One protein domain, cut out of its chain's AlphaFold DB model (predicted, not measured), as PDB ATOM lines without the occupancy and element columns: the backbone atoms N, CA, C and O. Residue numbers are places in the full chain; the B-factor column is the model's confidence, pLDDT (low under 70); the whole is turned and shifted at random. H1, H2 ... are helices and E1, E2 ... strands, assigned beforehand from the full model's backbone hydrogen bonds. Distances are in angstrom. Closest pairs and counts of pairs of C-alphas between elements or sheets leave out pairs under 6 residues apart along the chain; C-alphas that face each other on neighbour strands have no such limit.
ATOM      1  N   TYR A 108     -32.789 -31.961  16.071       89.56
ATOM      2  CA  TYR A 108     -32.960 -30.938  17.103       89.56
ATOM      3  C   TYR A 108     -33.270 -29.575  16.486       89.56
ATOM      4  O   TYR A 108     -32.928 -29.287  15.336       89.56
ATOM      5  N   ILE A 109     -33.885 -28.713  17.290       87.50
ATOM      6  CA  ILE A 109     -34.115 -27.301  16.999       87.50
ATOM      7  C   ILE A 109     -33.087 -26.473  17.764       87.50
ATOM      8  O   ILE A 109     -32.866 -26.673  18.960       87.50
ATOM      9  N   LEU A 110     -32.473 -25.528  17.064       86.06
ATOM     10  CA  LEU A 110     -31.556 -24.537  17.613       86.06
ATOM     11  C   LEU A 110     -32.333 -23.301  18.083       86.06
ATOM     12  O   LEU A 110     -33.417 -23.010  17.575       86.06
ATOM     13  N   SER A 111     -31.748 -22.528  18.999       75.19
ATOM     14  CA  SER A 111     -32.337 -21.299  19.564       75.19
ATOM     15  C   SER A 111     -32.800 -20.266  18.521       75.19
ATOM     16  O   SER A 111     -33.712 -19.489  18.785       75.19
ATOM     17  N   GLU A 112     -32.234 -20.290  17.313       72.62
ATOM     18  CA  GLU A 112     -32.570 -19.388  16.201       72.62
ATOM     19  C   GLU A 112     -33.703 -19.902  15.281       72.62
ATOM     20  O   GLU A 112     -33.886 -19.387  14.178       72.62
ATOM     21  N   GLY A 113     -34.418 -20.971  15.654       72.81
ATOM     22  CA  GLY A 113     -35.441 -21.597  14.798       72.81
ATOM     23  C   GLY A 113     -34.867 -22.360  13.592       72.81
ATOM     24  O   GLY A 113     -35.601 -22.798  12.705       72.81
ATOM     25  N   LYS A 114     -33.543 -22.533  13.552       84.75
ATOM     26  CA  LYS A 114     -32.856 -23.445  12.632       84.75
ATOM     27  C   LYS A 114     -32.999 -24.872  13.147       84.75
ATOM     28  O   LYS A 114     -33.049 -25.099  14.351       84.75
ATOM     29  N   CYS A 115     -33.022 -25.835  12.238       89.56
ATOM     30  CA  CYS A 115     -33.034 -27.248  12.599       89.56
ATOM     31  C   CYS A 115     -31.684 -27.875  12.283       89.56
ATOM     32  O   CYS A 115     -30.987 -27.446  11.359       89.56
ATOM     33  N   CYS A 116     -31.302 -28.891  13.043       90.31
ATOM     34  CA  CYS A 116     -30.066 -29.603  12.804       90.31
ATOM     35  C   CYS A 116     -30.179 -31.094  13.090       90.31
ATOM     36  O   CYS A 116     -30.990 -31.537  13.897       90.31
ATOM     37  N   GLU A 117     -29.319 -31.856  12.431       91.88
ATOM     38  CA  GLU A 117     -29.102 -33.274  12.673       91.88
ATOM     39  C   GLU A 117     -27.731 -33.462  13.321       91.88
ATOM     40  O   GLU A 117     -26.718 -33.038  12.761       91.88
ATOM     41  N   VAL A 118     -27.688 -34.082  14.496       91.06
ATOM     42  CA  VAL A 118     -26.450 -34.413  15.201       91.06
ATOM     43  C   VAL A 118     -25.807 -35.624  14.536       91.06
ATOM     44  O   VAL A 118     -26.375 -36.712  14.494       91.06
ATOM     45  N   LEU A 119     -24.592 -35.427  14.035       89.56
ATOM     46  CA  LEU A 119     -23.786 -36.457  13.390       89.56
ATOM     47  C   LEU A 119     -22.810 -37.096  14.381       89.56
ATOM     48  O   LEU A 119     -22.613 -38.308  14.357       89.56
ATOM     49  N   GLN A 120     -22.191 -36.286  15.247       88.38
ATOM     50  CA  GLN A 120     -21.208 -36.740  16.235       88.38
ATOM     51  C   GLN A 120     -21.288 -35.917  17.523       88.38
ATOM     52  O   GLN A 120     -21.651 -34.741  17.503       88.38
ATOM     53  N   VAL A 121     -20.903 -36.537  18.638       87.12
ATOM     54  CA  VAL A 121     -20.826 -35.912  19.964       87.12
ATOM     55  C   VAL A 121     -19.377 -35.970  20.439       87.12
ATOM     56  O   VAL A 121     -18.743 -37.019  20.340       87.12
ATOM     57  N   SER A 122     -18.849 -34.849  20.931       84.25
ATOM     58  CA  SER A 122     -17.532 -34.778  21.566       84.25
ATOM     59  C   SER A 122     -17.706 -34.535  23.063       84.25
ATOM     60  O   SER A 122     -17.982 -33.412  23.489       84.25
ATOM     61  N   ASP A 123     -17.529 -35.586  23.869       71.69
ATOM     62  CA  ASP A 123     -17.686 -35.511  25.331       71.69
ATOM     63  C   ASP A 123     -16.620 -34.628  26.000       71.69
ATOM     64  O   ASP A 123     -16.848 -34.095  27.081       71.69
ATOM     65  N   LYS A 124     -15.458 -34.445  25.358       71.88
ATOM     66  CA  LYS A 124     -14.347 -33.646  25.903       71.88
ATOM     67  C   LYS A 124     -14.549 -32.136  25.765       71.88
ATOM     68  O   LYS A 124     -13.941 -31.388  26.520       71.88
ATOM     69  N   GLU A 125     -15.353 -31.693  24.800       72.50
ATOM     70  CA  GLU A 125     -15.478 -30.271  24.437       72.50
ATOM     71  C   GLU A 125     -16.898 -29.711  24.616       72.50
ATOM     72  O   GLU A 125     -17.140 -28.565  24.247       72.50
ATOM     73  N   GLU A 126     -17.846 -30.507  25.130       83.19
ATOM     74  CA  GLU A 126     -19.284 -30.171  25.201       83.19
ATOM     75  C   GLU A 126     -19.863 -29.659  23.867       83.19
ATOM     76  O   GLU A 126     -20.778 -28.830  23.811       83.19
ATOM     77  N   ARG A 127     -19.326 -30.168  22.755       89.12
ATOM     78  CA  ARG A 127     -19.693 -29.771  21.395       89.12
ATOM     79  C   ARG A 127     -20.245 -30.947  20.614       89.12
ATOM     80  O   ARG A 127     -19.877 -32.105  20.817       89.12
ATOM     81  N   VAL A 128     -21.116 -30.622  19.672       90.44
ATOM     82  CA  VAL A 128     -21.749 -31.572  18.764       90.44
ATOM     83  C   VAL A 128     -21.514 -31.159  17.323       90.44
ATOM     84  O   VAL A 128     -21.614 -29.982  16.975       90.44
ATOM     85  N   LEU A 129     -21.164 -32.123  16.478       92.88
ATOM     86  CA  LEU A 129     -21.063 -31.907  15.045       92.88
ATOM     87  C   LEU A 129     -22.456 -32.071  14.465       92.88
ATOM     88  O   LEU A 129     -23.024 -33.165  14.517       92.88
ATOM     89  N   CYS A 130     -22.994 -31.005  13.891       91.69
ATOM     90  CA  CYS A 130     -24.345 -31.008  13.366       91.69
ATOM     91  C   CYS A 130     -24.372 -30.635  11.887       91.69
ATOM     92  O   CYS A 130     -23.686 -29.710  11.449       91.69
ATOM     93  N   ARG A 131     -25.237 -31.306  11.124       92.62
ATOM     94  CA  ARG A 131     -25.727 -30.819   9.834       92.62
ATOM     95  C   ARG A 131     -26.866 -29.844  10.103       92.62
ATOM     96  O   ARG A 131     -27.952 -30.249  10.499       92.62
ATOM     97  N   VAL A 132     -26.613 -28.559   9.909       91.75
ATOM     98  CA  VAL A 132     -27.575 -27.479  10.133       91.75
ATOM     99  C   VAL A 132     -28.299 -27.156   8.844       91.75
ATOM    100  O   VAL A 132     -27.668 -26.931   7.813       91.75
ATOM    101  N   TYR A 133     -29.620 -27.085   8.923       90.56
ATOM    102  CA  TYR A 133     -30.495 -26.700   7.833       90.56
ATOM    103  C   TYR A 133     -30.791 -25.205   7.921       90.56
ATOM    104  O   TYR A 133     -31.137 -24.669   8.978       90.56
ATOM    105  N   SER A 134     -30.637 -24.518   6.794       85.06
ATOM    106  CA  SER A 134     -30.859 -23.080   6.670       85.06
ATOM    107  C   SER A 134     -32.003 -22.786   5.701       85.06
ATOM    108  O   SER A 134     -32.356 -23.624   4.872       85.06
ATOM    109  N   LYS A 135     -32.583 -21.582   5.813       85.44
ATOM    110  CA  LYS A 135     -33.740 -21.122   5.023       85.44
ATOM    111  C   LYS A 135     -34.985 -22.017   5.204       85.44
ATOM    112  O   LYS A 135     -35.394 -22.683   4.249       85.44
ATOM    113  N   PRO A 136     -35.576 -22.060   6.415       88.00
ATOM    114  CA  PRO A 136     -36.838 -22.761   6.628       88.00
ATOM    115  C   PRO A 136     -37.955 -22.112   5.810       88.00
ATOM    116  O   PRO A 136     -38.001 -20.891   5.659       88.00
ATOM    117  N   TYR A 137     -38.891 -22.925   5.341       88.75
ATOM    118  CA  TYR A 137     -40.156 -22.477   4.772       88.75
ATOM    119  C   TYR A 137     -41.312 -23.211   5.461       88.75
ATOM    120  O   TYR A 137     -41.126 -24.329   5.956       88.75
ATOM    121  N   PRO A 138     -42.490 -22.575   5.573       89.38
ATOM    122  CA  PRO A 138     -43.617 -23.187   6.254       89.38
ATOM    123  C   PRO A 138     -44.075 -24.432   5.487       89.38
ATOM    124  O   PRO A 138     -44.179 -24.418   4.260       89.38
ATOM    125  N   LEU A 139     -44.367 -25.510   6.216       89.19
ATOM    126  CA  LEU A 139     -45.029 -26.695   5.673       89.19
ATOM    127  C   LEU A 139     -46.428 -26.355   5.136       89.19
ATOM    128  O   LEU A 139     -46.808 -26.802   4.060       89.19
ATOM    129  N   PHE A 140     -47.164 -25.529   5.877       89.56
ATOM    130  CA  PHE A 140     -48.432 -24.928   5.477       89.56
ATOM    131  C   PHE A 140     -48.573 -23.525   6.084       89.56
ATOM    132  O   PHE A 140     -47.935 -23.210   7.096       89.56
ATOM    133  N   ALA A 141     -49.396 -22.691   5.445       90.44
ATOM    134  CA  ALA A 141     -49.656 -21.302   5.839       90.44
ATOM    135  C   ALA A 141     -51.119 -21.029   6.242       90.44
ATOM    136  O   ALA A 141     -51.417 -19.951   6.749       90.44
ATOM    137  N   SER A 142     -52.024 -21.993   6.036       88.00
ATOM    138  CA  SER A 142     -53.443 -21.913   6.404       88.00
ATOM    139  C   SER A 142     -53.832 -23.153   7.219       88.00
ATOM    140  O   SER A 142     -53.381 -24.243   6.860       88.00
ATOM    141  N   PRO A 143     -54.619 -23.027   8.310       87.88
ATOM    142  CA  PRO A 143     -55.213 -21.795   8.857       87.88
ATOM    143  C   PRO A 143     -54.210 -20.873   9.576       87.88
ATOM    144  O   PRO A 143     -54.539 -19.734   9.891       87.88
ATOM    145  N   CYS A 144     -52.986 -21.340   9.832       87.69
ATOM    146  CA  CYS A 144     -51.899 -20.536  10.391       87.69
ATOM    147  C   CYS A 144     -50.535 -21.011   9.865       87.69
ATOM    148  O   CYS A 144     -50.427 -22.082   9.262       87.69
ATOM    149  N   MET A 145     -49.483 -20.220  10.098       90.88
ATOM    150  CA  MET A 145     -48.115 -20.603   9.743       90.88
ATOM    151  C   MET A 145     -47.653 -21.796  10.581       90.88
ATOM    152  O   MET A 145     -47.527 -21.702  11.797       90.88
ATOM    153  N   SER A 146     -47.316 -22.891   9.909       90.25
ATOM    154  CA  SER A 146     -46.778 -24.128  10.501       90.25
ATOM    155  C   SER A 146     -45.572 -23.946  11.440       90.25
ATOM    156  O   SER A 146     -45.395 -24.742  12.358       90.25
ATOM    157  N   PHE A 147     -44.795 -22.867  11.308       88.12
ATOM    158  CA  PHE A 147     -43.745 -22.530  12.278       88.12
ATOM    159  C   PHE A 147     -44.271 -22.372  13.711       88.12
ATOM    160  O   PHE A 147     -43.554 -22.692  14.655       88.12
ATOM    161  N   LEU A 148     -45.519 -21.921  13.881       85.06
ATOM    162  CA  LEU A 148     -46.147 -21.740  15.193       85.06
ATOM    163  C   LEU A 148     -46.353 -23.064  15.930       85.06
ATOM    164  O   LEU A 148     -46.270 -23.104  17.153       85.06
ATOM    165  N   ILE A 149     -46.580 -24.148  15.190       85.75
ATOM    166  CA  ILE A 149     -46.695 -25.499  15.749       85.75
ATOM    167  C   ILE A 149     -45.355 -26.251  15.720       85.75
ATOM    168  O   ILE A 149     -45.317 -27.462  15.920       85.75
ATOM    169  N   GLY A 150     -44.259 -25.542  15.427       86.06
ATOM    170  CA  GLY A 150     -42.918 -26.108  15.336       86.06
ATOM    171  C   GLY A 150     -42.716 -27.049  14.150       86.06
ATOM    172  O   GLY A 150     -41.891 -27.955  14.228       86.06
ATOM    173  N   ALA A 151     -43.457 -26.856  13.058       89.00
ATOM    174  CA  ALA A 151     -43.288 -27.607  11.823       89.00
ATOM    175  C   ALA A 151     -42.525 -26.778  10.782       89.00
ATOM    176  O   ALA A 151     -42.966 -25.706  10.364       89.00
ATOM    177  N   TYR A 152     -41.382 -27.297  10.341       89.75
ATOM    178  CA  TYR A 152     -40.449 -26.613   9.452       89.75
ATOM    179  C   TYR A 152     -40.138 -27.482   8.244       89.75
ATOM    180  O   TYR A 152     -39.832 -28.666   8.383       89.75
ATOM    181  N   LYS A 153     -40.157 -26.887   7.053       90.19
ATOM    182  CA  LYS A 153     -39.755 -27.544   5.812       90.19
ATOM    183  C   LYS A 153     -38.431 -26.945   5.341       90.19
ATOM    184  O   LYS A 153     -38.234 -25.731   5.386       90.19
ATOM    185  N   PHE A 154     -37.506 -27.796   4.916       88.19
ATOM    186  CA  PHE A 154     -36.174 -27.419   4.454       88.19
ATOM    187  C   PHE A 154     -35.839 -28.102   3.135       88.19
ATOM    188  O   PHE A 154     -36.358 -29.166   2.798       88.19
ATOM    189  N   ASN A 155     -34.935 -27.471   2.388       83.12
ATOM    190  CA  ASN A 155     -34.312 -28.060   1.213       83.12
ATOM    191  C   ASN A 155     -32.908 -28.539   1.594       83.12
ATOM    192  O   ASN A 155     -32.138 -27.789   2.199       83.12
ATOM    193  N   GLN A 156     -32.571 -29.772   1.228       79.50
ATOM    194  CA  GLN A 156     -31.302 -30.414   1.568       79.50
ATOM    195  C   GLN A 156     -30.071 -29.686   0.999       79.50
ATOM    196  O   GLN A 156     -28.984 -29.782   1.571       79.50
ATOM    197  N   ILE A 157     -30.245 -28.898  -0.068       81.00
ATOM    198  CA  ILE A 157     -29.185 -28.075  -0.675       81.00
ATOM    199  C   ILE A 157     -28.683 -26.997   0.301       81.00
ATOM    200  O   ILE A 157     -27.511 -26.635   0.284       81.00
ATOM    201  N   ASN A 158     -29.541 -26.507   1.199       82.25
ATOM    202  CA  ASN A 158     -29.215 -25.423   2.127       82.25
ATOM    203  C   ASN A 158     -28.693 -25.960   3.471       82.25
ATOM    204  O   ASN A 158     -29.171 -25.548   4.535       82.25
ATOM    205  N   THR A 159     -27.737 -26.892   3.435       87.94
ATOM    206  CA  THR A 159     -27.159 -27.508   4.637       87.94
ATOM    207  C   THR A 159     -25.689 -27.157   4.833       87.94
ATOM    208  O   THR A 159     -24.924 -27.054   3.879       87.94
ATOM    209  N   ILE A 160     -25.289 -26.963   6.091       91.12
ATOM    210  CA  ILE A 160     -23.900 -26.704   6.488       91.12
ATOM    211  C   ILE A 160     -23.557 -27.630   7.646       91.12
ATOM    212  O   ILE A 160     -24.322 -27.736   8.601       91.12
ATOM    213  N   ILE A 161     -22.401 -28.283   7.583       93.12
ATOM    214  CA  ILE A 161     -21.882 -29.077   8.696       93.12
ATOM    215  C   ILE A 161     -21.000 -28.172   9.556       93.12
ATOM    216  O   ILE A 161     -20.048 -27.582   9.046       93.12
ATOM    217  N   LYS A 162     -21.312 -28.044  10.847       92.94
ATOM    218  CA  LYS A 162     -20.507 -27.264  11.798       92.94
ATOM    219  C   LYS A 162     -20.566 -27.840  13.208       92.94
ATOM    220  O   LYS A 162     -21.536 -28.501  13.575       92.94
ATOM    221  N   TRP A 163     -19.536 -27.550  13.998       91.94
ATOM    222  CA  TRP A 163     -19.554 -27.786  15.438       91.94
ATOM    223  C   TRP A 163     -20.398 -26.723  16.134       91.94
ATOM    224  O   TRP A 163     -20.284 -25.535  15.829       91.94
ATOM    225  N   ILE A 164     -21.242 -27.163  17.060       89.56
ATOM    226  CA  ILE A 164     -22.154 -26.316  17.821       89.56
ATOM    227  C   ILE A 164     -22.019 -26.668  19.307       89.56
ATOM    228  O   ILE A 164     -21.876 -27.851  19.633       89.56
ATOM    229  N   PRO A 165     -22.041 -25.683  20.217       89.06
ATOM    230  CA  PRO A 165     -22.167 -25.937  21.646       89.06
ATOM    231  C   PRO A 165     -23.425 -26.748  21.966       89.06
ATOM    232  O   PRO A 165     -24.508 -26.472  21.449       89.06
ATOM    233  N   ARG A 166     -23.309 -27.713  22.882       84.94
ATOM    234  CA  ARG A 166     -24.446 -28.512  23.362       84.94
ATOM    235  C   ARG A 166     -25.598 -27.656  23.900       84.94
ATOM    236  O   ARG A 166     -26.752 -28.034  23.740       84.94
ATOM    237  N   SER A 167     -25.293 -26.499  24.482       83.44
ATOM    238  CA  SER A 167     -26.272 -25.549  25.018       83.44
ATOM    239  C   SER A 167     -27.185 -24.907  23.966       83.44
ATOM    240  O   SER A 167     -28.224 -24.365  24.328       83.44
ATOM    241  N   GLU A 168     -26.817 -24.927  22.679       86.50
ATOM    242  CA  GLU A 168     -27.665 -24.381  21.607       86.50
ATOM    243  C   GLU A 168     -28.750 -25.362  21.142       86.50
ATOM    244  O   GLU A 168     -29.700 -24.946  20.475       86.50
ATOM    245  N   LEU A 169     -28.636 -26.652  21.483       84.94
ATOM    246  CA  LEU A 169     -29.684 -27.634  21.222       84.94
ATOM    247  C   LEU A 169     -30.830 -27.399  22.206       84.94
ATOM    248  O   LEU A 169     -30.699 -27.645  23.402       84.94
ATOM    249  N   THR A 170     -31.957 -26.897  21.705       82.38
ATOM    250  CA  THR A 170     -33.083 -26.507  22.563       82.38
ATOM    251  C   THR A 170     -34.097 -27.631  22.716       82.38
ATOM    252  O   THR A 170     -34.380 -28.061  23.831       82.38
ATOM    253  N   LYS A 171     -34.637 -28.128  21.600       82.00
ATOM    254  CA  LYS A 171     -35.722 -29.118  21.578       82.00
ATOM    255  C   LYS A 171     -35.394 -30.262  20.638       82.00
ATOM    256  O   LYS A 171     -34.815 -30.035  19.577       82.00
ATOM    257  N   HIS A 172     -35.829 -31.467  20.990       86.19
ATOM    258  CA  HIS A 172     -35.852 -32.585  20.052       86.19
ATOM    259  C   HIS A 172     -36.832 -32.303  18.910       86.19
ATOM    260  O   HIS A 172     -37.865 -31.648  19.088       86.19
ATOM    261  N   ALA A 173     -36.511 -32.827  17.734       87.62
ATOM    262  CA  ALA A 173     -37.373 -32.794  16.571       87.62
ATOM    263  C   ALA A 173     -37.449 -34.168  15.909       87.62
ATOM    264  O   ALA A 173     -36.502 -34.948  15.936       87.62
ATOM    265  N   ILE A 174     -38.579 -34.434  15.267       88.00
ATOM    266  CA  ILE A 174     -38.770 -35.586  14.392       88.00
ATOM    267  C   ILE A 174     -38.432 -35.140  12.974       88.00
ATOM    268  O   ILE A 174     -38.999 -34.164  12.477       88.00
ATOM    269  N   LYS A 175     -37.516 -35.862  12.324       88.94
ATOM    270  CA  LYS A 175     -37.140 -35.636  10.927       88.94
ATOM    271  C   LYS A 175     -37.912 -36.587  10.017       88.94
ATOM    272  O   LYS A 175     -37.825 -37.800  10.184       88.94
ATOM    273  N   ILE A 176     -38.624 -36.041   9.036       87.31
ATOM    274  CA  ILE A 176     -39.374 -36.801   8.033       87.31
ATOM    275  C   ILE A 176     -38.809 -36.487   6.647       87.31
ATOM    276  O   ILE A 176     -38.726 -35.324   6.241       87.31
ATOM    277  N   ASN A 177     -38.450 -37.537   5.912       83.50
ATOM    278  CA  ASN A 177     -38.051 -37.449   4.510       83.50
ATOM    279  C   ASN A 177     -39.309 -37.624   3.646       83.50
ATOM    280  O   ASN A 177     -39.925 -38.684   3.717       83.50
ATOM    281  N   ILE A 178     -39.701 -36.617   2.858       76.38
ATOM    282  CA  ILE A 178     -40.871 -36.727   1.955       76.38
ATOM    283  C   ILE A 178     -40.449 -36.935   0.495       76.38
ATOM    284  O   ILE A 178     -41.039 -37.749  -0.204       76.38
ATOM    285  N   GLU A 179     -39.416 -36.230   0.036       76.31
ATOM    286  CA  GLU A 179     -38.894 -36.292  -1.339       76.31
ATOM    287  C   GLU A 179     -37.363 -36.350  -1.293       76.31
ATOM    288  O   GLU A 179     -36.765 -36.028  -0.264       76.31
ATOM    289  N   GLU A 180     -36.708 -36.658  -2.418       72.12
ATOM    290  CA  GLU A 180     -35.240 -36.776  -2.497       72.12
ATOM    291  C   GLU A 180     -34.468 -35.540  -2.003       72.12
ATOM    292  O   GLU A 180     -33.290 -35.648  -1.676       72.12
ATOM    293  N   ARG A 181     -35.096 -34.355  -1.953       79.38
ATOM    294  CA  ARG A 181     -34.434 -33.094  -1.558       79.38
ATOM    295  C   ARG A 181     -35.165 -32.305  -0.477       79.38
ATOM    296  O   ARG A 181     -34.710 -31.219  -0.107       79.38
ATOM    297  N   THR A 182     -36.265 -32.838   0.044       84.69
ATOM    298  CA  THR A 182     -37.156 -32.117   0.957       84.69
ATOM    299  C   THR A 182     -37.186 -32.806   2.314       84.69
ATOM    300  O   THR A 182     -37.522 -33.985   2.428       84.69
ATOM    301  N   GLN A 183     -36.859 -32.042   3.353       88.44
ATOM    302  CA  GLN A 183     -36.765 -32.507   4.734       88.44
ATOM    303  C   GLN A 183     -37.757 -31.732   5.597       88.44
ATOM    304  O   GLN A 183     -37.805 -30.503   5.522       88.44
ATOM    305  N   ILE A 184     -38.527 -32.431   6.426       90.00
ATOM    306  CA  ILE A 184     -39.422 -31.812   7.405       90.00
ATOM    307  C   ILE A 184     -38.903 -32.082   8.804       90.00
ATOM    308  O   ILE A 184     -38.527 -33.205   9.123       90.00
ATOM    309  N   PHE A 185     -38.932 -31.050   9.634       90.06
ATOM    310  CA  PHE A 185     -38.664 -31.132  11.058       90.06
ATOM    311  C   PHE A 185     -39.925 -30.749  11.821       90.06
ATOM    312  O   PHE A 185     -40.505 -29.692  11.575       90.06
ATOM    313  N   LEU A 186     -40.341 -31.606  12.745       89.31
ATOM    314  CA  LEU A 186     -41.446 -31.356  13.664       89.31
ATOM    315  C   LEU A 186     -40.888 -31.272  15.077       89.31
ATOM    316  O   LEU A 186     -40.302 -32.238  15.557       89.31
ATOM    317  N   SER A 187     -41.058 -30.136  15.748       86.12
ATOM    318  CA  SER A 187     -40.670 -29.995  17.148       86.12
ATOM    319  C   SER A 187     -41.462 -30.978  17.996       86.12
ATOM    320  O   SER A 187     -42.693 -31.019  17.904       86.12
ATOM    321  N   VAL A 188     -40.787 -31.717  18.867       80.81
ATOM    322  CA  VAL A 188     -41.484 -32.483  19.895       80.81
ATOM    323  C   VAL A 188     -41.956 -31.477  20.948       80.81
ATOM    324  O   VAL A 188     -41.152 -30.885  21.665       80.81
TER     325      VAL A 188
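AT A GLANCE: This is residues 108 to 188 of the 192 residues of an uncharacterized protein of Anabarilius grahami (UniProt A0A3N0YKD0). One strongly twisted sheet of seven strands folds back on itself: E4, E7, E6 and E1 make one leaf, E3 and E5 the other, and E2 is the hinge. The leaves are only partly face to face; the turn from E2 to E3 lies at one end of the long axis, and the long link before the small helix H1 lies at the other. The printed part has 81 residues, in the order E1, E2, E3, H1, E4, E5, E6, E7; the sheet's order is E4, E7, E6, E1, E2, E3, E5, antiparallel throughout, and the class is mostly strand. It is compact, with a radius of gyration of the C-alphas of 12.8 A, yet elongated, spanning 45 by 25 by 17 A.

HOW THE PARTS SIT: Start at E1, residues 108 to 110, which forms a hairpin with E2, residues 115 to 122; look for N 108 and O 116, 2.9 A apart. E2 bends by 69 degrees at residue 119 and forms a hairpin with E3, residues 127 to 133, where N 131 and O 117 are 2.8 A apart. E1, E2 and E3 are a meander, each strand the antiparallel neighbour of the one before. Go on to H1, residues 146 to 149, which is on the sheet but only grazes it; it is too short for an O i to N i+4 pair, and its one O i to N i+3 pair is within hydrogen-bond range. Next come two edge strands: E4, residues 151 to 155, and E5, residues 159 to 165, which meet only through their link. E5 is the antiparallel neighbour of E3, with N 130 and O 162 2.9 A apart. E6, residues 169 to 179, bends by 65 degrees at residue 172; it pairs with E1 over residues 169 to 172, with N 109 and O 171 2.8 A apart. Over residues 173 to 179 it pairs with E7, residues 182 to 187, in a hairpin where N 176 and O 184 are 2.8 A apart. E7 is also the antiparallel neighbour of E4: N 152 and O 185 are 2.8 A apart.

IN THESE COORDINATES: Find C-alpha 108 at (-32.960, -30.938, 17.103), where E1 begins. E2 measures 19.4 A from first to last C-alpha, E3 17.6 A and E5 17.8 A. E6, the longest strand, runs 25.9 A from C-alpha 169 at (-29.684, -27.634, 21.222). E7 covers 16.7 A and ends with C-alpha 187 at (-40.670, -29.995, 17.148).

THE WHOLE: The two C-alphas farthest apart are those of Lys 124 and Pro 143, 45.8 A. The link from E3 to H1, residues 134 to 145, is long; its residues 137 to 138 pair antiparallel with residues 152 to 153 of E4. The other links are tight. The printed part has no cut; its mean pLDDT is 86.1, and no printed residue is under 70.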